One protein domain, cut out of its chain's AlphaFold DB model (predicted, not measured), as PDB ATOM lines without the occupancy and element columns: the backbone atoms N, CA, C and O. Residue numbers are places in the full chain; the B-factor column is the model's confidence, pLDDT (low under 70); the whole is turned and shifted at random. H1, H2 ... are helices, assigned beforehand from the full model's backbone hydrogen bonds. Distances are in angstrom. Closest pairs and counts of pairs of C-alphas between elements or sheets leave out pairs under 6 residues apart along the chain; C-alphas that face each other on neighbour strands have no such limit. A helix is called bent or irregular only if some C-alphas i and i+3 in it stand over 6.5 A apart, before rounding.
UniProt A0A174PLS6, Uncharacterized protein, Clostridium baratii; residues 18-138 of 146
ATOM      1  N   LYS A  18      78.222 102.836  92.588       80.62
ATOM      2  CA  LYS A  18      77.872 102.574  93.994       80.62
ATOM      3  C   LYS A  18      76.404 102.927  94.244       80.62
ATOM      4  O   LYS A  18      75.668 102.097  94.779       80.62
ATOM      5  N   ASP A  19      75.960 104.092  93.779       80.06
ATOM      6  CA  ASP A  19      74.559 104.509  93.908       80.06
ATOM      7  C   ASP A  19      73.629 103.699  93.000       80.06
ATOM      8  O   ASP A  19      72.547 103.308  93.435       80.06
ATOM      9  N   PHE A  20      74.070 103.342  91.788       85.06
ATOM     10  CA  PHE A  20      73.311 102.436  90.921       85.06
ATOM     11  C   PHE A  20      73.107 101.051  91.559       85.06
ATOM     12  O   PHE A  20      71.994 100.536  91.557       85.06
ATOM     13  N   SER A  21      74.141 100.471  92.176       84.06
ATOM     14  CA  SER A  21      74.018  99.177  92.870       84.06
ATOM     15  C   SER A  21      73.097  99.276  94.090       84.06
ATOM     16  O   SER A  21      72.276  98.392  94.324       84.06
ATOM     17  N   ARG A  22      73.175 100.376  94.857       84.50
ATOM     18  CA  ARG A  22      72.256 100.623  95.980       84.50
ATOM     19  C   ARG A  22      70.806 100.711  95.505       84.50
ATOM     20  O   ARG A  22      69.949 100.088  96.121       84.50
ATOM     21  N   PHE A  23      70.559 101.416  94.402       85.19
ATOM     22  CA  PHE A  23      69.251 101.478  93.756       85.19
ATOM     23  C   PHE A  23      68.739 100.075  93.395       85.19
ATOM     24  O   PHE A  23      67.643  99.700  93.801       85.19
ATOM     25  N   LEU A  24      69.539  99.252  92.708       87.81
ATOM     26  CA  LEU A  24      69.105  97.902  92.330       87.81
ATOM     27  C   LEU A  24      68.764  97.034  93.551       87.81
ATOM     28  O   LEU A  24      67.776  96.302  93.510       87.81
ATOM     29  N   LYS A  25      69.537  97.138  94.640       86.50
ATOM     30  CA  LYS A  25      69.264  96.439  95.909       86.50
ATOM     31  C   LYS A  25      67.975  96.906  96.570       86.50
ATOM     32  O   LYS A  25      67.151  96.084  96.954       86.50
ATOM     33  N   GLU A  26      67.798  98.220  96.693       84.06
ATOM     34  CA  GLU A  26      66.641  98.830  97.356       84.06
ATOM     35  C   GLU A  26      65.321  98.413  96.697       84.06
ATOM     36  O   GLU A  26      64.341  98.125  97.384       84.06
ATOM     37  N   PHE A  27      65.319  98.304  95.367       82.06
ATOM     38  CA  PHE A  27      64.147  97.900  94.597       82.06
ATOM     39  C   PHE A  27      64.059  96.385  94.331       82.06
ATOM     40  O   PHE A  27      63.129  95.947  93.656       82.06
ATOM     41  N   GLY A  28      64.982  95.574  94.867       83.88
ATOM     42  CA  GLY A  28      64.994  94.116  94.684       83.88
ATOM     43  C   GLY A  28      65.250  93.666  93.239       83.88
ATOM     44  O   GLY A  28      64.817  92.589  92.841       83.88
ATOM     45  N   ILE A  29      65.912  94.507  92.444       87.62
ATOM     46  CA  ILE A  29      66.236  94.265  91.033       87.62
ATOM     47  C   ILE A  29      67.576  93.532  90.903       87.62
ATOM     48  O   ILE A  29      67.723  92.711  90.003       87.62
ATOM     49  N   GLU A  30      68.540  93.812  91.792       89.50
ATOM     50  CA  GLU A  30      69.915  93.295  91.682       89.50
ATOM     51  C   GLU A  30      69.944  91.767  91.584       89.50
ATOM     52  O   GLU A  30      70.440  91.232  90.598       89.50
ATOM     53  N   ASP A  31      69.327  91.074  92.543       88.75
ATOM     54  CA  ASP A  31      69.315  89.611  92.571       88.75
ATOM     55  C   ASP A  31      68.708  88.999  91.306       88.75
ATOM     56  O   ASP A  31      69.244  88.024  90.775       88.75
ATOM     57  N   VAL A  32      67.622  89.597  90.810       90.31
ATOM     58  CA  VAL A  32      66.925  89.168  89.591       90.31
ATOM     59  C   VAL A  32      67.814  89.369  88.366       90.31
ATOM     60  O   VAL A  32      67.891  88.500  87.499       90.31
ATOM     61  N   PHE A  33      68.499  90.507  88.286       92.25
ATOM     62  CA  PHE A  33      69.408  90.820  87.188       92.25
ATOM     63  C   PHE A  33      70.618  89.893  87.175       92.25
ATOM     64  O   PHE A  33      70.985  89.396  86.108       92.25
ATOM     65  N   GLU A  34      71.209  89.617  88.335       91.44
ATOM     66  CA  GLU A  34      72.299  88.652  88.470       91.44
ATOM     67  C   GLU A  34      71.871  87.258  88.002       91.44
ATOM     68  O   GLU A  34      72.552  86.670  87.162       91.44
ATOM     69  N   ASP A  35      70.713  86.762  88.447       91.56
ATOM     70  CA  ASP A  35      70.216  85.433  88.066       91.56
ATOM     71  C   ASP A  35      69.939  85.333  86.559       91.56
ATOM     72  O   ASP A  35      70.339  84.366  85.905       91.56
ATOM     73  N   ILE A  36      69.298  86.352  85.979       93.75
ATOM     74  CA  ILE A  36      69.038  86.413  84.534       93.75
ATOM     75  C   ILE A  36      70.343  86.421  83.748       93.75
ATOM     76  O   ILE A  36      70.465  85.696  82.760       93.75
ATOM     77  N   THR A  37      71.310  87.232  84.177       93.62
ATOM     78  CA  THR A  37      72.593  87.370  83.483       93.62
ATOM     79  C   THR A  37      73.382  86.063  83.566       93.62
ATOM     80  O   THR A  37      73.866  85.576  82.547       93.62
ATOM     81  N   LEU A  38      73.456  85.441  84.746       91.88
ATOM     82  CA  LEU A  38      74.136  84.160  84.944       91.88
ATOM     83  C   LEU A  38      73.532  83.052  84.078       91.88
ATOM     84  O   LEU A  38      74.271  82.339  83.400       91.88
ATOM     85  N   ASN A  39      72.205  82.920  84.073       92.69
ATOM     86  CA  ASN A  39      71.526  81.908  83.266       92.69
ATOM     87  C   ASN A  39      71.727  82.164  81.770       92.69
ATOM     88  O   ASN A  39      72.109  81.256  81.042       92.69
ATOM     89  N   HIS A  40      71.565  83.412  81.326       94.31
ATOM     90  CA  HIS A  40      71.784  83.782  79.932       94.31
ATOM     91  C   HIS A  40      73.200  83.426  79.453       94.31
ATOM     92  O   HIS A  40      73.357  82.853  78.378       94.31
ATOM     93  N   ILE A  41      74.232  83.719  80.252       92.25
ATOM     94  CA  ILE A  41      75.618  83.412  79.882       92.25
ATOM     95  C   ILE A  41      75.886  81.906  79.892       92.25
ATOM     96  O   ILE A  41      76.569  81.417  78.994       92.25
ATOM     97  N   LYS A  42      75.323  81.153  80.844       91.81
ATOM     98  CA  LYS A  42      75.411  79.684  80.843       91.81
ATOM     99  C   LYS A  42      74.811  79.097  79.566       91.81
ATOM    100  O   LYS A  42      75.514  78.377  78.860       91.81
ATOM    101  N   ASP A  43      73.578  79.480  79.234       92.69
ATOM    102  CA  ASP A  43      72.894  79.039  78.013       92.69
ATOM    103  C   ASP A  43      73.721  79.394  76.770       92.69
ATOM    104  O   ASP A  43      73.894  78.590  75.851       92.69
ATOM    105  N   ARG A  44      74.280  80.610  76.737       92.44
ATOM    106  CA  ARG A  44      75.044  81.075  75.583       92.44
ATOM    107  C   ARG A  44      76.352  80.310  75.407       92.44
ATOM    108  O   ARG A  44      76.692  79.956  74.278       92.44
ATOM    109  N   LEU A  45      77.066  80.026  76.493       91.25
ATOM    110  CA  LEU A  45      78.273  79.202  76.457       91.25
ATOM    111  C   LEU A  45      77.969  77.767  76.018       91.25
ATOM    112  O   LEU A  45      78.753  77.201  75.262       91.25
ATOM    113  N   GLU A  46      76.837  77.194  76.432       92.75
ATOM    114  CA  GLU A  46      76.395  75.871  75.973       92.75
ATOM    115  C   GLU A  46      76.140  75.849  74.462       92.75
ATOM    116  O   GLU A  46      76.625  74.952  73.772       92.75
ATOM    117  N   VAL A  47      75.467  76.871  73.925       92.81
ATOM    118  CA  VAL A  47      75.251  77.013  72.476       92.81
ATOM    119  C   VAL A  47      76.575  77.169  71.728       92.81
ATOM    120  O   VAL A  47      76.801  76.495  70.724       92.81
ATOM    121  N   LEU A  48      77.471  78.040  72.204       90.31
ATOM    122  CA  LEU A  48      78.785  78.231  71.584       90.31
ATOM    123  C   LEU A  48      79.619  76.948  71.620       90.31
ATOM    124  O   LEU A  48      80.318  76.652  70.653       90.31
ATOM    125  N   LEU A  49      79.535  76.180  72.707       92.00
ATOM    126  CA  LEU A  49      80.222  74.903  72.828       92.00
ATOM    127  C   LEU A  49      79.663  73.884  71.832       92.00
ATOM    128  O   LEU A  49      80.454  73.253  71.143       92.00
ATOM    129  N   ALA A  50      78.340  73.777  71.685       92.19
ATOM    130  CA  ALA A  50      77.724  72.898  70.690       92.19
ATOM    131  C   ALA A  50      78.180  73.244  69.260       92.19
ATOM    132  O   ALA A  50      78.623  72.368  68.522       92.19
ATOM    133  N   ILE A  51      78.195  74.534  68.902       89.69
ATOM    134  CA  ILE A  51      78.720  75.001  67.605       89.69
ATOM    135  C   ILE A  51      80.207  74.636  67.447       89.69
ATOM    136  O   ILE A  51      80.638  74.206  66.375       89.69
ATOM    137  N   ALA A  52      81.002  74.785  68.512       90.56
ATOM    138  CA  ALA A  52      82.415  74.406  68.518       90.56
ATOM    139  C   ALA A  52      82.621  72.893  68.330       90.56
ATOM    140  O   ALA A  52      83.654  72.468  67.813       90.56
ATOM    141  N   GLU A  53      81.672  72.076  68.787       91.19
ATOM    142  CA  GLU A  53      81.704  70.617  68.676       91.19
ATOM    143  C   GLU A  53      81.331  70.113  67.290       91.19
ATOM    144  O   GLU A  53      81.931  69.144  66.829       91.19
ATOM    145  N   GLU A  54      80.409  70.794  66.615       90.75
ATOM    146  CA  GLU A  54      80.051  70.495  65.229       90.75
ATOM    147  C   GLU A  54      81.208  70.741  64.250       90.75
ATOM    148  O   GLU A  54      81.259  70.122  63.190       90.75
ATOM    149  N   GLY A  55      82.151  71.629  64.585       83.75
ATOM    150  CA  GLY A  55      83.341  71.882  63.764       83.75
ATOM    151  C   GLY A  55      83.100  72.773  62.538       83.75
ATOM    152  O   GLY A  55      84.030  73.028  61.773       83.75
ATOM    153  N   ASN A  56      81.869  73.256  62.346       82.88
ATOM    154  CA  ASN A  56      81.447  74.004  61.156       82.88
ATOM    155  C   ASN A  56      81.948  75.460  61.137       82.88
ATOM    156  O   ASN A  56      82.083  76.053  60.067       82.88
ATOM    157  N   ASP A  57      82.245  76.034  62.306       84.25
ATOM    158  CA  ASP A  57      82.856  77.359  62.446       84.25
ATOM    159  C   ASP A  57      84.284  77.205  63.003       84.25
ATOM    160  O   ASP A  57      84.447  76.936  64.199       84.25
ATOM    161  N   PRO A  58      85.341  77.388  62.188       85.06
ATOM    162  CA  PRO A  58      86.727  77.231  62.631       85.06
ATOM    163  C   PRO A  58      87.128  78.165  63.780       85.06
ATOM    164  O   PRO A  58      87.925  77.785  64.642       85.06
ATOM    165  N   LYS A  59      86.571  79.383  63.820       84.75
ATOM    166  CA  LYS A  59      86.872  80.375  64.857       84.75
ATOM    167  C   LYS A  59      86.310  79.908  66.196       84.75
ATOM    168  O   LYS A  59      87.038  79.912  67.187       84.75
ATOM    169  N   ILE A  60      85.052  79.471  66.223       83.62
ATOM    170  CA  ILE A  60      84.404  78.963  67.441       83.62
ATOM    171  C   ILE A  60      84.999  77.606  67.853       83.62
ATOM    172  O   ILE A  60      85.312  77.401  69.024       83.62
ATOM    173  N   SER A  61      85.271  76.722  66.891       86.94
ATOM    174  CA  SER A  61      85.872  75.399  67.131       86.94
ATOM    175  C   SER A  61      87.223  75.495  67.841       86.94
ATOM    176  O   SER A  61      87.487  74.751  68.787       86.94
ATOM    177  N   SER A  62      88.059  76.472  67.462       87.00
ATOM    178  CA  SER A  62      89.347  76.724  68.129       87.00
ATOM    179  C   SER A  62      89.220  77.096  69.616       87.00
ATOM    180  O   SER A  62      90.158  76.884  70.383       87.00
ATOM    181  N   LYS A  63      88.050  77.591  70.045       86.44
ATOM    182  CA  LYS A  63      87.762  78.014  71.423       86.44
ATOM    183  C   LYS A  63      87.090  76.933  72.273       86.44
ATOM    184  O   LYS A  63      86.839  77.170  73.452       86.44
ATOM    185  N   LYS A  64      86.831  75.731  71.737       88.12
ATOM    186  CA  LYS A  64      86.107  74.645  72.432       88.12
ATOM    187  C   LYS A  64      86.585  74.404  73.871       88.12
ATOM    188  O   LYS A  64      85.778  74.314  74.792       88.12
ATOM    189  N   LYS A  65      87.905  74.299  74.073       88.44
ATOM    190  CA  LYS A  65      88.499  74.038  75.398       88.44
ATOM    191  C   LYS A  65      88.254  75.191  76.374       88.44
ATOM    192  O   LYS A  65      87.963  74.952  77.539       88.44
ATOM    193  N   GLU A  66      88.370  76.421  75.891       87.62
ATOM    194  CA  GLU A  66      88.139  77.626  76.685       87.62
ATOM    195  C   GLU A  66      86.667  77.735  77.102       87.62
ATOM    196  O   GLU A  66      86.381  77.874  78.286       87.62
ATOM    197  N   LEU A  67      85.738  77.561  76.154       88.12
ATOM    198  CA  LEU A  67      84.293  77.573  76.408       88.12
ATOM    199  C   LEU A  67      83.884  76.535  77.459       88.12
ATOM    200  O   LEU A  67      83.100  76.836  78.358       88.12
ATOM    201  N   LYS A  68      84.459  75.328  77.382       89.19
ATOM    202  CA  LYS A  68      84.218  74.268  78.363       89.19
ATOM    203  C   LYS A  68      84.681  74.676  79.765       89.19
ATOM    204  O   LYS A  68      83.909  74.539  80.708       89.19
ATOM    205  N   ASN A  69      85.890  75.225  79.888       87.31
ATOM    206  CA  ASN A  69      86.420  75.684  81.173       87.31
ATOM    207  C   ASN A  69      85.563  76.809  81.778       87.31
ATOM    208  O   ASN A  69      85.267  76.781  82.967       87.31
ATOM    209  N   LEU A  70      85.135  77.784  80.969       87.12
ATOM    210  CA  LEU A  70      84.293  78.893  81.435       87.12
ATOM    211  C   LEU A  70      82.932  78.403  81.941       87.12
ATOM    212  O   LEU A  70      82.453  78.851  82.984       87.12
ATOM    213  N   LEU A  71      82.325  77.454  81.226       88.81
ATOM    214  CA  LEU A  71      81.061  76.850  81.628       88.81
ATOM    215  C   LEU A  71      81.208  76.012  82.905       88.81
ATOM    216  O   LEU A  71      80.349  76.084  83.781       88.81
ATOM    217  N   GLU A  72      82.282  75.228  83.017       87.44
ATOM    218  CA  GLU A  72      82.590  74.448  84.220       87.44
ATOM    219  C   GLU A  72      82.806  75.352  85.431       87.44
ATOM    220  O   GLU A  72      82.216  75.084  86.476       87.44
ATOM    221  N   ASN A  73      83.544  76.455  85.276       84.50
ATOM    222  CA  ASN A  73      83.717  77.450  86.333       84.50
ATOM    223  C   ASN A  73      82.350  77.983  86.786       84.50
ATOM    224  O   ASN A  73      81.984  77.809  87.942       84.50
ATOM    225  N   LEU A  74      81.521  78.496  85.868       85.56
ATOM    226  CA  LEU A  74      80.187  79.020  86.204       85.56
ATOM    227  C   LEU A  74      79.225  77.988  86.820       85.56
ATOM    228  O   LEU A  74      78.293  78.368  87.538       85.56
ATOM    229  N   LYS A  75      79.376  76.698  86.499       81.31
ATOM    230  CA  LYS A  75      78.579  75.606  87.087       81.31
ATOM    231  C   LYS A  75      79.129  75.140  88.436       81.31
ATOM    232  O   LYS A  75      78.350  74.663  89.256       81.31
ATOM    233  N   GLY A  76      80.438  75.252  88.644       76.50
ATOM    234  CA  GLY A  76      81.139  74.828  89.853       76.50
ATOM    235  C   GLY A  76      81.078  75.835  91.001       76.50
ATOM    236  O   GLY A  76      81.335  75.447  92.144       76.50
ATOM    237  N   GLU A  77      80.725  77.094  90.726       79.50
ATOM    238  CA  GLU A  77      80.644  78.119  91.765       79.50
ATOM    239  C   GLU A  77      79.565  77.814  92.806       79.50
ATOM    240  O   GLU A  77      78.386  77.626  92.499       79.50
ATOM    241  N   LYS A  78      79.995  77.780  94.071       70.44
ATOM    242  CA  LYS A  78      79.142  77.449  95.224       70.44
ATOM    243  C   LYS A  78      78.333  78.639  95.727       70.44
ATOM    244  O   LYS A  78      77.361  78.440  96.453       70.44
ATOM    245  N   ASP A  79      78.738  79.855  95.365       79.31
ATOM    246  CA  ASP A  79      78.060  81.084  95.749       79.31
ATOM    247  C   ASP A  79      77.945  82.080  94.583       79.31
ATOM    248  O   ASP A  79      78.711  82.070  93.615       79.31
ATOM    249  N   LYS A  80      76.931  82.945  94.682       78.19
ATOM    250  CA  LYS A  80      76.551  83.916  93.646       78.19
ATOM    251  C   LYS A  80      77.651  84.945  93.382       78.19
ATOM    252  O   LYS A  80      77.821  85.395  92.253       78.19
ATOM    253  N   ARG A  81      78.444  85.282  94.405       80.25
ATOM    254  CA  ARG A  81      79.522  86.272  94.303       80.25
ATOM    255  C   ARG A  81      80.651  85.756  93.418       80.25
ATOM    256  O   ARG A  81      81.128  86.496  92.560       80.25
ATOM    257  N   ALA A  82      81.052  84.505  93.606       81.31
ATOM    258  CA  ALA A  82      82.065  83.872  92.779       81.31
ATOM    259  C   ALA A  82      81.565  83.678  91.334       81.31
ATOM    260  O   ALA A  82      82.280  84.002  90.385       81.31
ATOM    261  N   ALA A  83      80.289  83.316  91.155       83.19
ATOM    262  CA  ALA A  83      79.664  83.235  89.831       83.19
ATOM    263  C   ALA A  83      79.671  84.586  89.093       83.19
ATOM    264  O   ALA A  83      80.007  84.652  87.910       83.19
ATOM    265  N   MET A  84      79.372  85.683  89.795       84.88
ATOM    266  CA  MET A  84      79.440  87.032  89.228       84.88
ATOM    267  C   MET A  84      80.875  87.487  88.928       84.88
ATOM    268  O   MET A  84      81.079  88.256  87.987       84.88
ATOM    269  N   HIS A  85      81.877  87.015  89.677       82.81
ATOM    270  CA  HIS A  85      83.285  87.260  89.353       82.81
ATOM    271  C   HIS A  85      83.676  86.567  88.041       82.81
ATOM    272  O   HIS A  85      84.157  87.231  87.123       82.81
ATOM    273  N   ALA A  86      83.385  85.269  87.915       82.56
ATOM    274  CA  ALA A  86      83.624  84.506  86.689       82.56
ATOM    275  C   ALA A  86      82.893  85.115  85.477       82.56
ATOM    276  O   ALA A  86      83.439  85.200  84.378       82.56
ATOM    277  N   LEU A  87      81.674  85.625  85.679       85.75
ATOM    278  CA  LEU A  87      80.920  86.314  84.636       85.75
ATOM    279  C   LEU A  87      81.651  87.557  84.102       85.75
ATOM    280  O   LEU A  87      81.686  87.775  82.892       85.75
ATOM    281  N   ARG A  88      82.292  88.354  84.964       81.12
ATOM    282  CA  ARG A  88      83.077  89.527  84.529       81.12
ATOM    283  C   ARG A  88      84.306  89.144  83.705       81.12
ATOM    284  O   ARG A  88      84.675  89.878  82.787       81.12
ATOM    285  N   GLU A  89      84.931  88.008  84.006       81.06
ATOM    286  CA  GLU A  89      86.036  87.476  83.199       81.06
ATOM    287  C   GLU A  89      85.557  87.116  81.788       81.06
ATOM    288  O   GLU A  89      86.207  87.475  80.805       81.06
ATOM    289  N   ILE A  90      84.369  86.514  81.670       83.56
ATOM    290  CA  ILE A  90      83.748  86.172  80.381       83.56
ATOM    291  C   ILE A  90      83.469  87.432  79.554       83.56
ATOM    292  O   ILE A  90      83.878  87.504  78.395       83.56
ATOM    293  N   TYR A  91      82.854  88.454  80.153       81.81
ATOM    294  CA  TYR A  91      82.615  89.748  79.495       81.81
ATOM    295  C   TYR A  91      83.904  90.487  79.108       81.81
ATOM    296  O   TYR A  91      83.899  91.313  78.202       81.81
ATOM    297  N   SER A  92      85.028  90.179  79.760       76.88
ATOM    298  CA  SER A  92      86.334  90.739  79.393       76.88
ATOM    299  C   SER A  92      87.008  89.984  78.239       76.88
ATOM    300  O   SER A  92      87.837  90.567  77.538       76.88
ATOM    301  N   ALA A  93      86.679  88.704  78.044       73.88
ATOM    302  CA  ALA A  93      87.286  87.828  77.039       73.88
ATOM    303  C   ALA A  93      86.487  87.736  75.724       73.88
ATOM    304  O   ALA A  93      87.060  87.432  74.673       73.88
ATOM    305  N   TYR A  94      85.178  88.001  75.763       78.12
ATOM    306  CA  TYR A  94      84.270  87.860  74.622       78.12
ATOM    307  C   TYR A  94      83.677  89.200  74.197       78.12
ATOM    308  O   TYR A  94      83.455  90.096  75.004       78.12
ATOM    309  N   ASN A  95      83.393  89.324  72.901       77.38
ATOM    310  CA  ASN A  95      82.712  90.496  72.365       77.38
ATOM    311  C   ASN A  95      81.201  90.401  72.610       77.38
ATOM    312  O   ASN A  95      80.632  89.309  72.625       77.38
ATOM    313  N   SER A  96      80.528  91.552  72.646       73.88
ATOM    314  CA  SER A  96      79.074  91.665  72.829       73.88
ATOM    315  C   SER A  96      78.231  90.810  71.871       73.88
ATOM    316  O   SER A  96      77.157  90.346  72.242       73.88
ATOM    317  N   SER A  97      78.704  90.579  70.639       75.75
ATOM    318  CA  SER A  97      78.025  89.705  69.669       75.75
ATOM    319  C   SER A  97      78.069  88.234  70.067       75.75
ATOM    320  O   SER A  97      77.110  87.501  69.842       75.75
ATOM    321  N   ASP A  98      79.187  87.799  70.644       81.44
ATOM    322  CA  ASP A  98      79.389  86.407  71.028       81.44
ATOM    323  C   ASP A  98      78.525  86.077  72.251       81.44
ATOM    324  O   ASP A  98      78.011  84.966  72.344       81.44
ATOM    325  N   LEU A  99      78.300  87.064  73.125       84.94
ATOM    326  CA  LEU A  99      77.487  86.948  74.336       84.94
ATOM    327  C   LEU A  99      75.998  87.251  74.133       84.94
ATOM    328  O   LEU A  99      75.268  87.224  75.107       84.94
ATOM    329  N   ASP A 100      75.550  87.545  72.910       88.88
ATOM    330  CA  ASP A 100      74.148  87.866  72.597       88.88
ATOM    331  C   ASP A 100      73.514  88.916  73.540       88.88
ATOM    332  O   ASP A 100      72.397  88.774  74.046       88.88
ATOM    333  N   GLU A 101      74.233  90.023  73.761       89.19
ATOM    334  CA  GLU A 101      73.800  91.090  74.679       89.19
ATOM    335  C   GLU A 101      72.427  91.683  74.333       89.19
ATOM    336  O   GLU A 101      71.744  92.211  75.210       89.19
ATOM    337  N   LYS A 102      72.002  91.597  73.065       90.56
ATOM    338  CA  LYS A 102      70.665  92.038  72.648       90.56
ATOM    339  C   LYS A 102      69.575  91.198  73.299       90.56
ATOM    340  O   LYS A 102      68.562  91.745  73.726       90.56
ATOM    341  N   GLU A 103      69.765  89.888  73.367       92.62
ATOM    342  CA  GLU A 103      68.813  89.004  74.026       92.62
ATOM    343  C   GLU A 103      68.865  89.181  75.548       92.62
ATOM    344  O   GLU A 103      67.818  89.206  76.199       92.62
ATOM    345  N   LEU A 104      70.051  89.413  76.124       93.00
ATOM    346  CA  LEU A 104      70.158  89.781  77.536       93.00
ATOM    347  C   LEU A 104      69.392  91.076  77.856       93.00
ATOM    348  O   LEU A 104      68.603  91.093  78.798       93.00
ATOM    349  N   ASP A 105      69.568  92.138  77.063       91.38
ATOM    350  CA  ASP A 105      68.831  93.402  77.210       91.38
ATOM    351  C   ASP A 105      67.313  93.169  77.210       91.38
ATOM    352  O   ASP A 105      66.598  93.678  78.077       91.38
ATOM    353  N   ARG A 106      66.814  92.322  76.298       92.06
ATOM    354  CA  ARG A 106      65.390  91.953  76.252       92.06
ATOM    355  C   ARG A 106      64.939  91.229  77.518       92.06
ATOM    356  O   ARG A 106      63.889  91.586  78.056       92.06
ATOM    357  N   LYS A 107      65.712  90.254  78.008       92.88
ATOM    358  CA  LYS A 107      65.404  89.507  79.242       92.88
ATOM    359  C   LYS A 107      65.369  90.431  80.466       92.88
ATOM    360  O   LYS A 107      64.424  90.363  81.249       92.88
ATOM    361  N   LEU A 108      66.336  91.343  80.598       92.25
ATOM    362  CA  LEU A 108      66.403  92.311  81.701       92.25
ATOM    363  C   LEU A 108      65.230  93.300  81.667       92.25
ATOM    364  O   LEU A 108      64.561  93.497  82.680       92.25
ATOM    365  N   LYS A 109      64.914  93.866  80.495       89.19
ATOM    366  CA  LYS A 109      63.746  94.744  80.311       89.19
ATOM    367  C   LYS A 109      62.435  94.032  80.623       89.19
ATOM    368  O   LYS A 109      61.542  94.623  81.221       89.19
ATOM    369  N   HIS A 110      62.298  92.769  80.222       88.81
ATOM    370  CA  HIS A 110      61.126  91.973  80.570       88.81
ATOM    371  C   HIS A 110      61.020  91.781  82.087       88.81
ATOM    372  O   HIS A 110      59.953  91.984  82.656       88.81
ATOM    373  N   ALA A 111      62.123  91.456  82.759       88.19
ATOM    374  CA  ALA A 111      62.128  91.293  84.206       88.19
ATOM    375  C   ALA A 111      61.787  92.585  84.954       88.19
ATOM    376  O   ALA A 111      61.005  92.537  85.897       88.19
ATOM    377  N   LEU A 112      62.268  93.746  84.497       85.25
ATOM    378  CA  LEU A 112      61.870  95.042  85.063       85.25
ATOM    379  C   LEU A 112      60.350  95.259  85.022       85.25
ATOM    380  O   LEU A 112      59.788  95.789  85.978       85.25
ATOM    381  N   LYS A 113      59.679  94.796  83.960       79.75
ATOM    382  CA  LYS A 113      58.212  94.863  83.843       79.75
ATOM    383  C   LYS A 113      57.488  93.920  84.797       79.75
ATOM    384  O   LYS A 113      56.351  94.218  85.160       79.75
ATOM    385  N   GLU A 114      58.111  92.801  85.163       77.56
ATOM    386  CA  GLU A 114      57.554  91.769  86.049       77.56
ATOM    387  C   GLU A 114      57.816  92.057  87.531       77.56
ATOM    388  O   GLU A 114      56.991  91.713  88.379       77.56
ATOM    389  N   VAL A 115      58.900  92.774  87.855       71.50
ATOM    390  CA  VAL A 115      59.153  93.373  89.178       71.50
ATOM    391  C   VAL A 115      58.185  94.562  89.374       71.50
ATOM    392  O   VAL A 115      58.563  95.718  89.555       71.50
ATOM    393  N   LYS A 116      56.870  94.298  89.297       60.56
ATOM    394  CA  LYS A 116      55.772  95.272  89.407       60.56
ATOM    395  C   LYS A 116      55.590  95.762  90.841       60.56
ATOM    396  O   LYS A 116      54.612  95.417  91.502       60.56
ATOM    397  N   LYS A 117      56.491  96.621  91.316       55.94
ATOM    398  CA  LYS A 117      56.245  97.401  92.540       55.94
ATOM    399  C   LYS A 117      56.158  98.914  92.356       55.94
ATOM    400  O   LYS A 117      55.622  99.558  93.247       55.94
ATOM    401  N   TYR A 118      56.601  99.505  91.245       54.50
ATOM    402  CA  TYR A 118      56.717 100.964  91.179       54.50
ATOM    403  C   TYR A 118      56.517 101.516  89.762       54.50
ATOM    404  O   TYR A 118      57.332 101.296  88.874       54.50
ATOM    405  N   GLU A 119      55.497 102.356  89.570       59.22
ATOM    406  CA  GLU A 119      55.364 103.250  88.406       59.22
ATOM    407  C   GLU A 119      56.597 104.163  88.183       59.22
ATOM    408  O   GLU A 119      56.728 104.793  87.136       59.22
ATOM    409  N   HIS A 120      57.520 104.225  89.149       65.25
ATOM    410  CA  HIS A 120      58.549 105.254  89.293       65.25
ATOM    411  C   HIS A 120      59.704 105.188  88.289       65.25
ATOM    412  O   HIS A 120      60.319 106.216  88.032       65.25
ATOM    413  N   PHE A 121      60.007 104.026  87.705       70.94
ATOM    414  CA  PHE A 121      61.127 103.883  86.761       70.94
ATOM    415  C   PHE A 121      60.723 103.296  85.407       70.94
ATOM    416  O   PHE A 121      61.584 103.032  84.573       70.94
ATOM    417  N   LYS A 122      59.419 103.154  85.132       71.19
ATOM    418  CA  LYS A 122      58.906 102.609  83.862       71.19
ATOM    419  C   LYS A 122      59.424 103.367  82.631       71.19
ATOM    420  O   LYS A 122      59.632 102.785  81.574       71.19
ATOM    421  N   LYS A 123      59.649 104.677  82.770       74.56
ATOM    422  CA  LYS A 123      60.215 105.529  81.710       74.56
ATOM    423  C   LYS A 123      61.723 105.337  81.503       74.56
ATOM    424  O   LYS A 123      62.235 105.780  80.485       74.56
ATOM    425  N   HIS A 124      62.401 104.670  82.434       77.12
ATOM    426  CA  HIS A 124      63.853 104.508  82.467       77.12
ATOM    427  C   HIS A 124      64.302 103.037  82.403       77.12
ATOM    428  O   HIS A 124      65.478 102.746  82.611       77.12
ATOM    429  N   GLU A 125      63.397 102.093  82.107       78.25
ATOM    430  CA  GLU A 125      63.712 100.655  82.036       78.25
ATOM    431  C   GLU A 125      64.876 100.364  81.081       78.25
ATOM    432  O   GLU A 125      65.753  99.552  81.379       78.25
ATOM    433  N   GLU A 126      64.910 101.061  79.942       79.44
ATOM    434  CA  GLU A 126      65.980 100.902  78.961       79.44
ATOM    435  C   GLU A 126      67.325 101.366  79.504       79.44
ATOM    436  O   GLU A 126      68.331 100.684  79.335       79.44
ATOM    437  N   GLU A 127      67.346 102.494  80.203       85.25
ATOM    438  CA  GLU A 127      68.572 103.060  80.745       85.25
ATOM    439  C   GLU A 127      69.118 102.202  81.897       85.25
ATOM    440  O   GLU A 127      70.331 102.028  82.007       85.25
ATOM    441  N   ILE A 128      68.240 101.594  82.704       86.88
ATOM    442  CA  ILE A 128      68.614 100.658  83.774       86.88
ATOM    443  C   ILE A 128      69.265  99.399  83.191       86.88
ATOM    444  O   ILE A 128      70.356  99.019  83.621       86.88
ATOM    445  N   ALA A 129      68.635  98.768  82.192       87.50
ATOM    446  CA  ALA A 129      69.179  97.572  81.546       87.50
ATOM    447  C   ALA A 129      70.517  97.869  80.846       87.50
ATOM    448  O   ALA A 129      71.501  97.151  81.034       87.50
ATOM    449  N   LEU A 130      70.597  98.986  80.116       87.31
ATOM    450  CA  LEU A 130      71.827  99.418  79.454       87.31
ATOM    451  C   LEU A 130      72.948  99.706  80.454       87.31
ATOM    452  O   LEU A 130      74.091  99.306  80.227       87.31
ATOM    453  N   LYS A 131      72.652 100.388  81.566       87.31
ATOM    454  CA  LYS A 131      73.649 100.689  82.601       87.31
ATOM    455  C   LYS A 131      74.140  99.418  83.295       87.31
ATOM    456  O   LYS A 131      75.337  99.315  83.566       87.31
ATOM    457  N   TRP A 132      73.266  98.431  83.498       89.50
ATOM    458  CA  TRP A 132      73.659  97.105  83.977       89.50
ATOM    459  C   TRP A 132      74.617  96.402  83.011       89.50
ATOM    460  O   TRP A 132      75.711  96.029  83.414       89.50
ATOM    461  N   ILE A 133      74.275  96.292  81.724       87.38
ATOM    462  CA  ILE A 133      75.148  95.636  80.732       87.38
ATOM    463  C   ILE A 133      76.494  96.367  80.615       87.38
ATOM    464  O   ILE A 133      77.553  95.739  80.574       87.38
ATOM    465  N   ARG A 134      76.492  97.706  80.648       83.62
ATOM    466  CA  ARG A 134      77.733  98.499  80.703       83.62
ATOM    467  C   ARG A 134      78.569  98.193  81.947       83.62
ATOM    468  O   ARG A 134      79.791  98.194  81.846       83.62
ATOM    469  N   ASN A 135      77.943  97.926  83.096       83.69
ATOM    470  CA  ASN A 135      78.644  97.510  84.315       83.69
ATOM    471  C   ASN A 135      79.410  96.200  84.114       83.69
ATOM    472  O   ASN A 135      80.545  96.081  84.560       83.69
ATOM    473  N   LEU A 136      78.795  95.233  83.427       82.94
ATOM    474  CA  LEU A 136      79.410  93.937  83.131       82.94
ATOM    475  C   LEU A 136      80.604  94.088  82.177       82.94
ATOM    476  O   LEU A 136      81.633  93.449  82.369       82.94
ATOM    477  N   ASN A 137      80.475  94.989  81.198       74.31
ATOM    478  CA  ASN A 137      81.481  95.276  80.170       74.31
ATOM    479  C   ASN A 137      82.633  96.180  80.621       74.31
ATOM    480  O   ASN A 137      83.666  96.253  79.949       74.31
ATOM    481  N   LYS A 138      82.481  96.916  81.725       67.81
ATOM    482  CA  LYS A 138      83.568  97.724  82.278       67.81
ATOM    483  C   LYS A 138      84.659  96.794  82.797       67.81
ATOM    484  O   LYS A 138      84.628  96.398  83.959       67.81
TER     485      LYS A 138
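This is residues 18 to 138 of the 146 residues of an uncharacterized protein of Clostridium baratii (UniProt A0A174PLS6). One long helix, H2, is the spine of an elongated model, with two helical hairpins packed on it: H4 and H5 along one side, and H6 and H7, which packs on it through H6. H1 makes a corner at the first end of H2 and the very short H3 sits at its other end, while the last residues of H7 reach H5. The printed part has 121 residues with seven named helices, H1 to H7 in chain order, and no named strand; the class is all helix. It is compact, with a radius of gyration of the C-alphas of 15.5 A, and spans 49 by 27 by 23 A.

H1, residues 18 to 26, and H2, residues 30 to 54, only just touch, with 3 pairs of C-alphas within 8 A, and only at the corner; they are about perpendicular at 79 degrees, the closest C-alphas being those of Leu 24 and Glu 30, 4.7 A apart. H2 is the hub, touching five helices. H3, residues 58 to 61, touches residues 48 to 54 of H2, closest at the C-alphas of Ala 52 and Ser 61, 3.9 A. H4, residues 64 to 76, touches residues 42 to 53 of H2 at a shallow tilt of 32 degrees, opposite ways, closest at the C-alphas of Ala 52 and Lys 64, 5.4 A. H5, residues 80 to 93, forms a hairpin with H4, at 19 degrees, closest at the C-alphas of Leu 74 and Ala 83, 5.6 A. Residues 83 to 87 of H5 touch H2 at a steep tilt of 51 degrees, with the C-alphas of Leu 38 and Leu 87 closest at 7.1 A. H6, residues 101 to 114, touches residues 32 to 40 of H2 at a shallow tilt of 33 degrees, only just short of steep, opposite ways, closest at the C-alphas of Phe 33 and Leu 108, 6.4 A. H7, residues 119 to 137, forms a hairpin with H6, at 31 degrees, closest at the C-alphas of Leu 108 and Ala 129, 6.0 A. Residues 136 to 137 of H7 touch H5, closest at the C-alphas of Tyr 91 and Asn 137, 5.7 A. H7 is near H1 and H2, while H5 and H6 are apart. In H1, H2, H4, H5 and H6 every O i to N i+4 pair is within hydrogen-bond range, in H7 11 of 15; H3 is too short for such a pair.

H1 begins at C-alpha 18, (77.872, 102.574, 93.994). H2 measures 36.4 A, H4 18.1 A, H5 20.2 A and H6 19.8 A. H7, 28.5 A, is irregular, with C-alphas 123 and 126 7.9 A apart and a kink of 62 degrees near residue 126; it ends at C-alpha 137, (81.481, 95.276, 80.170).

The C-alphas farthest apart, those of Gly 55 and His 120, are 48.8 A apart. The printed part has no cut; the link from H5 to H6 is short and the other links are tight. The mean pLDDT of the printed part is 84.1, and residues 116 to 120 and residue 138 are under 70.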